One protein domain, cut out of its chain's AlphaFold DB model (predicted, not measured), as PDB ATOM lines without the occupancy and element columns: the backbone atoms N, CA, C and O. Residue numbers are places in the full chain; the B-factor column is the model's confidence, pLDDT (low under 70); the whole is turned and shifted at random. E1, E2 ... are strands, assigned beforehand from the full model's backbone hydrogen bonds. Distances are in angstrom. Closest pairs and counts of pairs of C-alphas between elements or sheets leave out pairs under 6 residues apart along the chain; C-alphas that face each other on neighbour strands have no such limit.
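This is residues 2 to 64 of the 90 residues of the protein "Cupredoxin_1 domain-containing protein" of Chloroflexi bacterium RIFCSPLOWO2_12_FULL_71_12 (UniProt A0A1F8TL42). Two small two-stranded sheets, E2 with E5 and E3 with E4, come together near the end of E4 and the start of E5, with E1 and the long unnamed stretch 2 to 17 along one side. The 63 printed residues have five named strands, E1 to E5, and no named helix; both sheets are antiparallel. The class is all strand, with 26 residues in named elements, under half. It is only just compact, close to loose, with a radius of gyration of the C-alphas of 12.7 A, and spans 39 by 23 by 19 A.

E2, residues 25 to 30, is 16.0 A long; E5, 57 to 62, is 16.4 A and ends at C-alpha 62 (145.099, 73.223, 150.264). E3 is 37 to 41, E4 49 to 52. E1, 18 to 22, begins at C-alpha 18 (156.060, 79.470, 157.051).

E2 and E5 are antiparallel; N 27 and O 60 are within hydrogen-bond range, 2.8 A. E3 and E4 form a hairpin, with N 39 and O 50 at 2.8 A. The closest C-alphas of E4 and E5, Val 52 and Ala 58, are 6.0 A apart. E1 and E2 meet only through their link.

The outline is elongated. The printed part has no cut, no long link and no residue under pLDDT 70.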
ATOM      1  N   PHE A   2     154.311  73.997 169.130       87.19
ATOM      2  CA  PHE A   2     154.932  73.746 170.420       87.19
ATOM      3  C   PHE A   2     154.527  74.821 171.427       87.19
ATOM      4  O   PHE A   2     154.286  75.974 171.060       87.19
ATOM      5  N   ASP A   3     154.501  74.424 172.691       90.31
ATOM      6  CA  ASP A   3     154.333  75.282 173.853       90.31
ATOM      7  C   ASP A   3     155.115  74.698 175.034       90.31
ATOM      8  O   ASP A   3     155.367  73.492 175.096       90.31
ATOM      9  N   ASP A   4     155.524  75.577 175.944       84.75
ATOM     10  CA  ASP A   4     156.106  75.221 177.235       84.75
ATOM     11  C   ASP A   4     155.452  76.118 178.305       84.75
ATOM     12  O   ASP A   4     155.740  77.317 178.334       84.75
ATOM     13  N   PRO A   5     154.584  75.583 179.182       81.38
ATOM     14  CA  PRO A   5     153.930  76.324 180.257       81.38
ATOM     15  C   PRO A   5     154.908  76.868 181.307       81.38
ATOM     16  O   PRO A   5     154.518  77.708 182.115       81.38
ATOM     17  N   ALA A   6     156.180  76.451 181.299       86.69
ATOM     18  CA  ALA A   6     157.238  77.079 182.089       86.69
ATOM     19  C   ALA A   6     157.883  78.300 181.392       86.69
ATOM     20  O   ALA A   6     158.767  78.943 181.969       86.69
ATOM     21  N   LYS A   7     157.478  78.629 180.156       81.62
ATOM     22  CA  LYS A   7     157.975  79.759 179.355       81.62
ATOM     23  C   LYS A   7     156.853  80.748 179.026       81.62
ATOM     24  O   LYS A   7     155.688  80.368 179.008       81.62
ATOM     25  N   PRO A   8     157.190  82.017 178.727       85.31
ATOM     26  CA  PRO A   8     156.206  82.976 178.241       85.31
ATOM     27  C   PRO A   8     155.534  82.498 176.948       85.31
ATOM     28  O   PRO A   8     156.224  82.021 176.047       85.31
ATOM     29  N   GLU A   9     154.225  82.734 176.818       81.25
ATOM     30  CA  GLU A   9     153.428  82.374 175.630       81.25
ATOM     31  C   GLU A   9     153.998  82.945 174.323       81.25
ATOM     32  O   GLU A   9     153.905  82.319 173.274       81.25
ATOM     33  N   ALA A  10     154.685  84.091 174.387       81.50
ATOM     34  CA  ALA A  10     155.369  84.700 173.243       81.50
ATOM     35  C   ALA A  10     156.456  83.806 172.608       81.50
ATOM     36  O   ALA A  10     156.937  84.102 171.513       81.50
ATOM     37  N   GLN A  11     156.884  82.745 173.298       83.19
ATOM     38  CA  GLN A  11     157.835  81.762 172.781       83.19
ATOM     39  C   GLN A  11     157.147  80.563 172.125       83.19
ATOM     40  O   GLN A  11     157.832  79.787 171.473       83.19
ATOM     41  N   TRP A  12     155.834  80.396 172.284       91.56
ATOM     42  CA  TRP A  12     155.071  79.303 171.685       91.56
ATOM     43  C   TRP A  12     154.810  79.586 170.204       91.56
ATOM     44  O   TRP A  12     154.887  80.730 169.743       91.56
ATOM     45  N   GLY A  13     154.492  78.557 169.422       95.06
ATOM     46  CA  GLY A  13     154.178  78.801 168.019       95.06
ATOM     47  C   GLY A  13     154.057  77.590 167.115       95.06
ATOM     48  O   GLY A  13     154.122  76.426 167.520       95.06
ATOM     49  N   TYR A  14     153.888  77.904 165.835       97.12
ATOM     50  CA  TYR A  14     154.024  76.963 164.734       97.12
ATOM     51  C   TYR A  14     155.481  76.941 164.273       97.12
ATOM     52  O   TYR A  14     156.111  77.993 164.163       97.12
ATOM     53  N   ASP A  15     156.007  75.745 164.021       95.56
ATOM     54  CA  ASP A  15     157.362  75.547 163.515       95.56
ATOM     55  C   ASP A  15     157.340  74.489 162.400       95.56
ATOM     56  O   ASP A  15     156.817  73.391 162.635       95.56
ATOM     57  N   PRO A  16     157.851  74.809 161.200       96.56
ATOM     58  CA  PRO A  16     158.210  76.162 160.754       96.56
ATOM     59  C   PRO A  16     156.998  77.115 160.747       96.56
ATOM     60  O   PRO A  16     155.857  76.694 160.556       96.56
ATOM     61  N   LYS A  17     157.244  78.420 160.943       95.81
ATOM     62  CA  LYS A  17     156.189  79.456 160.873       95.81
ATOM     63  C   LYS A  17     155.622  79.624 159.467       95.81
ATOM     64  O   LYS A  17     154.477  80.034 159.309       95.81
ATOM     65  N   GLU A  18     156.424  79.328 158.453       97.00
ATOM     66  CA  GLU A  18     156.060  79.470 157.051       97.00
ATOM     67  C   GLU A  18     156.456  78.210 156.287       97.00
ATOM     68  O   GLU A  18     157.581  77.725 156.417       97.00
ATOM     69  N   ILE A  19     155.539  77.699 155.468       96.94
ATOM     70  CA  ILE A  19     155.812  76.611 154.524       96.94
ATOM     71  C   ILE A  19     155.317  76.967 153.126       96.94
ATOM     72  O   ILE A  19     154.391  77.763 152.958       96.94
ATOM     73  N   ARG A  20     155.927  76.340 152.117       97.56
ATOM     74  CA  ARG A  20     155.506  76.387 150.712       97.56
ATOM     75  C   ARG A  20     155.111  74.983 150.271       97.56
ATOM     76  O   ARG A  20     155.878  74.050 150.493       97.56
ATOM     77  N   VAL A  21     153.937  74.831 149.667       96.75
ATOM     78  CA  VAL A  21     153.410  73.542 149.189       96.75
ATOM     79  C   VAL A  21     152.700  73.694 147.843       96.75
ATOM     80  O   VAL A  21     152.207  74.766 147.512       96.75
ATOM     81  N   ALA A  22     152.620  72.625 147.056       96.56
ATOM     82  CA  ALA A  22     151.834  72.628 145.822       96.56
ATOM     83  C   ALA A  22     150.322  72.614 146.117       96.56
ATOM     84  O   ALA A  22     149.889  72.064 147.136       96.56
ATOM     85  N   SER A  23     149.503  73.149 145.211       96.06
ATOM     86  CA  SER A  23     148.046  72.955 145.236       96.06
ATOM     87  C   SER A  23     147.675  71.467 145.292       96.06
ATOM     88  O   SER A  23     148.267  70.653 144.584       96.06
ATOM     89  N   GLY A  24     146.697  71.119 146.126       95.56
ATOM     90  CA  GLY A  24     146.287  69.742 146.423       95.56
ATOM     91  C   GLY A  24     147.075  69.086 147.565       95.56
ATOM     92  O   GLY A  24     146.788  67.949 147.932       95.56
ATOM     93  N   THR A  25     148.058  69.775 148.157       96.81
ATOM     94  CA  THR A  25     148.832  69.224 149.281       96.81
ATOM     95  C   THR A  25     148.023  69.234 150.577       96.81
ATOM     96  O   THR A  25     147.436  70.250 150.957       96.81
ATOM     97  N   SER A  26     148.066  68.114 151.298       98.00
ATOM     98  CA  SER A  26     147.600  68.012 152.682       98.00
ATOM     99  C   SER A  26     148.721  68.362 153.659       98.00
ATOM    100  O   SER A  26     149.769  67.716 153.666       98.00
ATOM    101  N   VAL A  27     148.490  69.355 154.516       98.12
ATOM    102  CA  VAL A  27     149.404  69.744 155.597       98.12
ATOM    103  C   VAL A  27     148.860  69.222 156.917       98.12
ATOM    104  O   VAL A  27     147.717  69.501 157.281       98.12
ATOM    105  N   THR A  28     149.690  68.483 157.648       98.50
ATOM    106  CA  THR A  28     149.356  67.965 158.977       98.50
ATOM    107  C   THR A  28     150.009  68.818 160.055       98.50
ATOM    108  O   THR A  28     151.229  68.949 160.118       98.50
ATOM    109  N   PHE A  29     149.180  69.363 160.935       98.38
ATOM    110  CA  PHE A  29     149.572  70.140 162.096       98.38
ATOM    111  C   PHE A  29     149.565  69.239 163.323       98.38
ATOM    112  O   PHE A  29     148.509  68.796 163.766       98.38
ATOM    113  N   THR A  30     150.743  68.981 163.882       98.25
ATOM    114  CA  THR A  30     150.904  68.195 165.112       98.25
ATOM    115  C   THR A  30     151.152  69.113 166.295       98.25
ATOM    116  O   THR A  30     151.995  70.014 166.213       98.25
ATOM    117  N   ASN A  31     150.436  68.874 167.391       97.69
ATOM    118  CA  ASN A  31     150.652  69.544 168.662       97.69
ATOM    119  C   ASN A  31     151.577  68.710 169.548       97.69
ATOM    120  O   ASN A  31     151.159  67.719 170.141       97.69
ATOM    121  N   SER A  32     152.846  69.114 169.608       95.94
ATOM    122  CA  SER A  32     153.856  68.486 170.463       95.94
ATOM    123  C   SER A  32     153.985  69.161 171.830       95.94
ATOM    124  O   SER A  32     154.869  68.791 172.597       95.94
ATOM    125  N   GLY A  33     153.171  70.180 172.106       92.69
ATOM    126  CA  GLY A  33     153.123  70.844 173.397       92.69
ATOM    127  C   GLY A  33     152.095  70.224 174.342       92.69
ATOM    128  O   GLY A  33     151.599  69.114 174.122       92.69
ATOM    129  N   MET A  34     151.810  70.931 175.429       93.94
ATOM    130  CA  MET A  34     150.984  70.458 176.539       93.94
ATOM    131  C   MET A  34     149.620  71.141 176.618       93.94
ATOM    132  O   MET A  34     148.764  70.668 177.368       93.94
ATOM    133  N   VAL A  35     149.385  72.213 175.856       93.69
ATOM    134  CA  VAL A  35     148.098  72.924 175.858       93.69
ATOM    135  C   VAL A  35     147.343  72.777 174.542       93.69
ATOM    136  O   VAL A  35     147.885  72.390 173.511       93.69
ATOM    137  N   PHE A  36     146.040  73.040 174.595       95.50
ATOM    138  CA  PHE A  36     145.170  73.021 173.428       95.50
ATOM    139  C   PHE A  36     145.471  74.191 172.482       95.50
ATOM    140  O   PHE A  36     145.582  75.333 172.929       95.50
ATOM    141  N   HIS A  37     145.516  73.912 171.177       97.44
ATOM    142  CA  HIS A  37     145.663  74.924 170.130       97.44
ATOM    143  C   HIS A  37     144.662  74.701 169.006       97.44
ATOM    144  O   HIS A  37     144.136  73.602 168.823       97.44
ATOM    145  N   THR A  38     144.452  75.735 168.201       98.06
ATOM    146  CA  THR A  38     143.777  75.609 166.909       98.06
ATOM    147  C   THR A  38     144.720  75.980 165.772       98.06
ATOM    148  O   THR A  38     145.812  76.503 165.993       98.06
ATOM    149  N   VAL A  39     144.306  75.696 164.543       98.06
ATOM    150  CA  VAL A  39     144.852  76.285 163.319       98.06
ATOM    151  C   VAL A  39     143.671  76.945 162.622       98.06
ATOM    152  O   VAL A  39     142.850  76.265 162.007       98.06
ATOM    153  N   THR A  40     143.554  78.258 162.788       97.81
ATOM    154  CA  THR A  40     142.390  79.039 162.367       97.81
ATOM    155  C   THR A  40     142.816  80.017 161.284       97.81
ATOM    156  O   THR A  40     143.685  80.857 161.514       97.81
ATOM    157  N   SER A  41     142.241  79.903 160.088       97.69
ATOM    158  CA  SER A  41     142.631  80.755 158.970       97.69
ATOM    159  C   SER A  41     142.164  82.194 159.140       97.69
ATOM    160  O   SER A  41     141.079  82.482 159.655       97.69
ATOM    161  N   ASP A  42     143.013  83.107 158.682       96.25
ATOM    162  CA  ASP A  42     142.743  84.533 158.709       96.25
ATOM    163  C   ASP A  42     141.817  84.949 157.557       96.25
ATOM    164  O   ASP A  42     141.670  84.272 156.537       96.25
ATOM    165  N   GLY A  43     141.215  86.128 157.704       89.94
ATOM    166  CA  GLY A  43     140.352  86.730 156.692       89.94
ATOM    167  C   GLY A  43     138.862  86.473 156.913       89.94
ATOM    168  O   GLY A  43     138.440  85.724 157.793       89.94
ATOM    169  N   ALA A  44     138.039  87.150 156.112       79.19
ATOM    170  CA  ALA A  44     136.587  87.179 156.300       79.19
ATOM    171  C   ALA A  44     135.907  85.825 156.045       79.19
ATOM    172  O   ALA A  44     134.844  85.557 156.598       79.19
ATOM    173  N   THR A  45     136.506  84.980 155.204       80.69
ATOM    174  CA  THR A  45     135.920  83.699 154.795       80.69
ATOM    175  C   THR A  45     136.266  82.541 155.723       80.69
ATOM    176  O   THR A  45     135.586  81.525 155.624       80.69
ATOM    177  N   ARG A  46     137.288  82.676 156.592       84.38
ATOM    178  CA  ARG A  46     137.756  81.640 157.541       84.38
ATOM    179  C   ARG A  46     137.686  80.225 156.958       84.38
ATOM    180  O   ARG A  46     136.937  79.366 157.408       84.38
ATOM    181  N   THR A  47     138.444  80.017 155.889       91.94
ATOM    182  CA  THR A  47     138.481  78.786 155.088       91.94
ATOM    183  C   THR A  47     138.799  77.497 155.854       91.94
ATOM    184  O   THR A  47     138.461  76.428 155.356       91.94
ATOM    185  N   PHE A  48     139.439  77.564 157.024       96.50
ATOM    186  CA  PHE A  48     139.636  76.415 157.905       96.50
ATOM    187  C   PHE A  48     139.736  76.860 159.366       96.50
ATOM    188  O   PHE A  48     140.255  77.932 159.670       96.50
ATOM    189  N   ASP A  49     139.250  76.012 160.266       97.38
ATOM    190  CA  ASP A  49     139.388  76.167 161.712       97.38
ATOM    191  C   ASP A  49     139.409  74.771 162.338       97.38
ATOM    192  O   ASP A  49     138.386  74.083 162.375       97.38
ATOM    193  N   VAL A  50     140.596  74.302 162.725       97.94
ATOM    194  CA  VAL A  50     140.782  72.941 163.248       97.94
ATOM    195  C   VAL A  50     141.390  72.956 164.640       97.94
ATOM    196  O   VAL A  50     142.357  73.659 164.915       97.94
ATOM    197  N   ALA A  51     140.819  72.135 165.512       98.00
ATOM    198  CA  ALA A  51     141.266  71.904 166.877       98.00
ATOM    199  C   ALA A  51     142.403  70.872 166.916       98.00
ATOM    200  O   ALA A  51     142.302  69.818 166.287       98.00
ATOM    201  N   VAL A  52     143.458  71.137 167.693       98.19
ATOM    202  CA  VAL A  52     144.585  70.214 167.881       98.19
ATOM    203  C   VAL A  52     144.924  70.080 169.367       98.19
ATOM    204  O   VAL A  52     145.646  70.887 169.956       98.19
ATOM    205  N   ASN A  53     144.384  69.025 169.983       98.00
ATOM    206  CA  ASN A  53     144.670  68.663 171.373       98.00
ATOM    207  C   ASN A  53     146.157  68.307 171.580       98.00
ATOM    208  O   ASN A  53     146.811  67.892 170.621       98.00
ATOM    209  N   PRO A  54     146.684  68.409 172.815       97.00
ATOM    210  CA  PRO A  54     148.031  67.945 173.146       97.00
ATOM    211  C   PRO A  54     148.283  66.511 172.667       97.00
ATOM    212  O   PRO A  54     147.463  65.620 172.900       97.00
ATOM    213  N   GLY A  55     149.399  66.291 171.972       96.94
ATOM    214  CA  GLY A  55     149.781  64.992 171.409       96.94
ATOM    215  C   GLY A  55     148.975  64.540 170.184       96.94
ATOM    216  O   GLY A  55     149.230  63.454 169.667       96.94
ATOM    217  N   ALA A  56     148.016  65.339 169.710       98.19
ATOM    218  CA  ALA A  56     147.197  65.026 168.545       98.19
ATOM    219  C   ALA A  56     147.669  65.766 167.282       98.19
ATOM    220  O   ALA A  56     148.516  66.667 167.321       98.19
ATOM    221  N   SER A  57     147.065  65.397 166.153       98.31
ATOM    222  CA  SER A  57     147.271  66.053 164.864       98.31
ATOM    223  C   SER A  57     145.941  66.349 164.176       98.31
ATOM    224  O   SER A  57     144.974  65.606 164.338       98.31
ATOM    225  N   ALA A  58     145.922  67.404 163.364       98.12
ATOM    226  CA  ALA A  58     144.851  67.699 162.417       98.12
ATOM    227  C   ALA A  58     145.439  67.971 161.029       98.12
ATOM    228  O   ALA A  58     146.556  68.473 160.914       98.12
ATOM    229  N   THR A  59     144.688  67.665 159.974       98.50
ATOM    230  CA  THR A  59     145.142  67.820 158.585       98.50
ATOM    231  C   THR A  59     144.228  68.776 157.827       98.50
ATOM    232  O   THR A  59     143.007  68.678 157.932       98.50
ATOM    233  N   VAL A  60     144.825  69.679 157.048       98.25
ATOM    234  CA  VAL A  60     144.130  70.619 156.156       98.25
ATOM    235  C   VAL A  60     144.660  70.437 154.736       98.25
ATOM    236  O   VAL A  60     145.873  70.459 154.523       98.25
ATOM    237  N   THR A  61     143.761  70.273 153.765       97.56
ATOM    238  CA  THR A  61     144.116  70.175 152.342       97.56
ATOM    239  C   THR A  61     143.980  71.526 151.656       97.56
ATOM    240  O   THR A  61     142.944  72.185 151.750       97.56
ATOM    241  N   PHE A  62     145.024  71.933 150.940       96.25
ATOM    242  CA  PHE A  62     145.099  73.223 150.264       96.25
ATOM    243  C   PHE A  62     144.887  73.072 148.757       96.25
ATOM    244  O   PHE A  62     145.835  72.987 147.985       96.25
ATOM    245  N   GLU A  63     143.627  73.056 148.329       94.69
ATOM    246  CA  GLU A  63     143.240  72.770 146.935       94.69
ATOM    247  C   GLU A  63     143.562  73.889 145.935       94.69
ATOM    248  O   GLU A  63     143.570  73.670 144.727       94.69
ATOM    249  N   ARG A  64     143.775  75.118 146.412       93.38
ATOM    250  CA  ARG A  64     143.931  76.296 145.550       93.38
ATOM    251  C   ARG A  64     145.211  77.038 145.879       93.38
ATOM    252  O   ARG A  64     145.506  77.257 147.052       93.38
TER     253      ARG A  64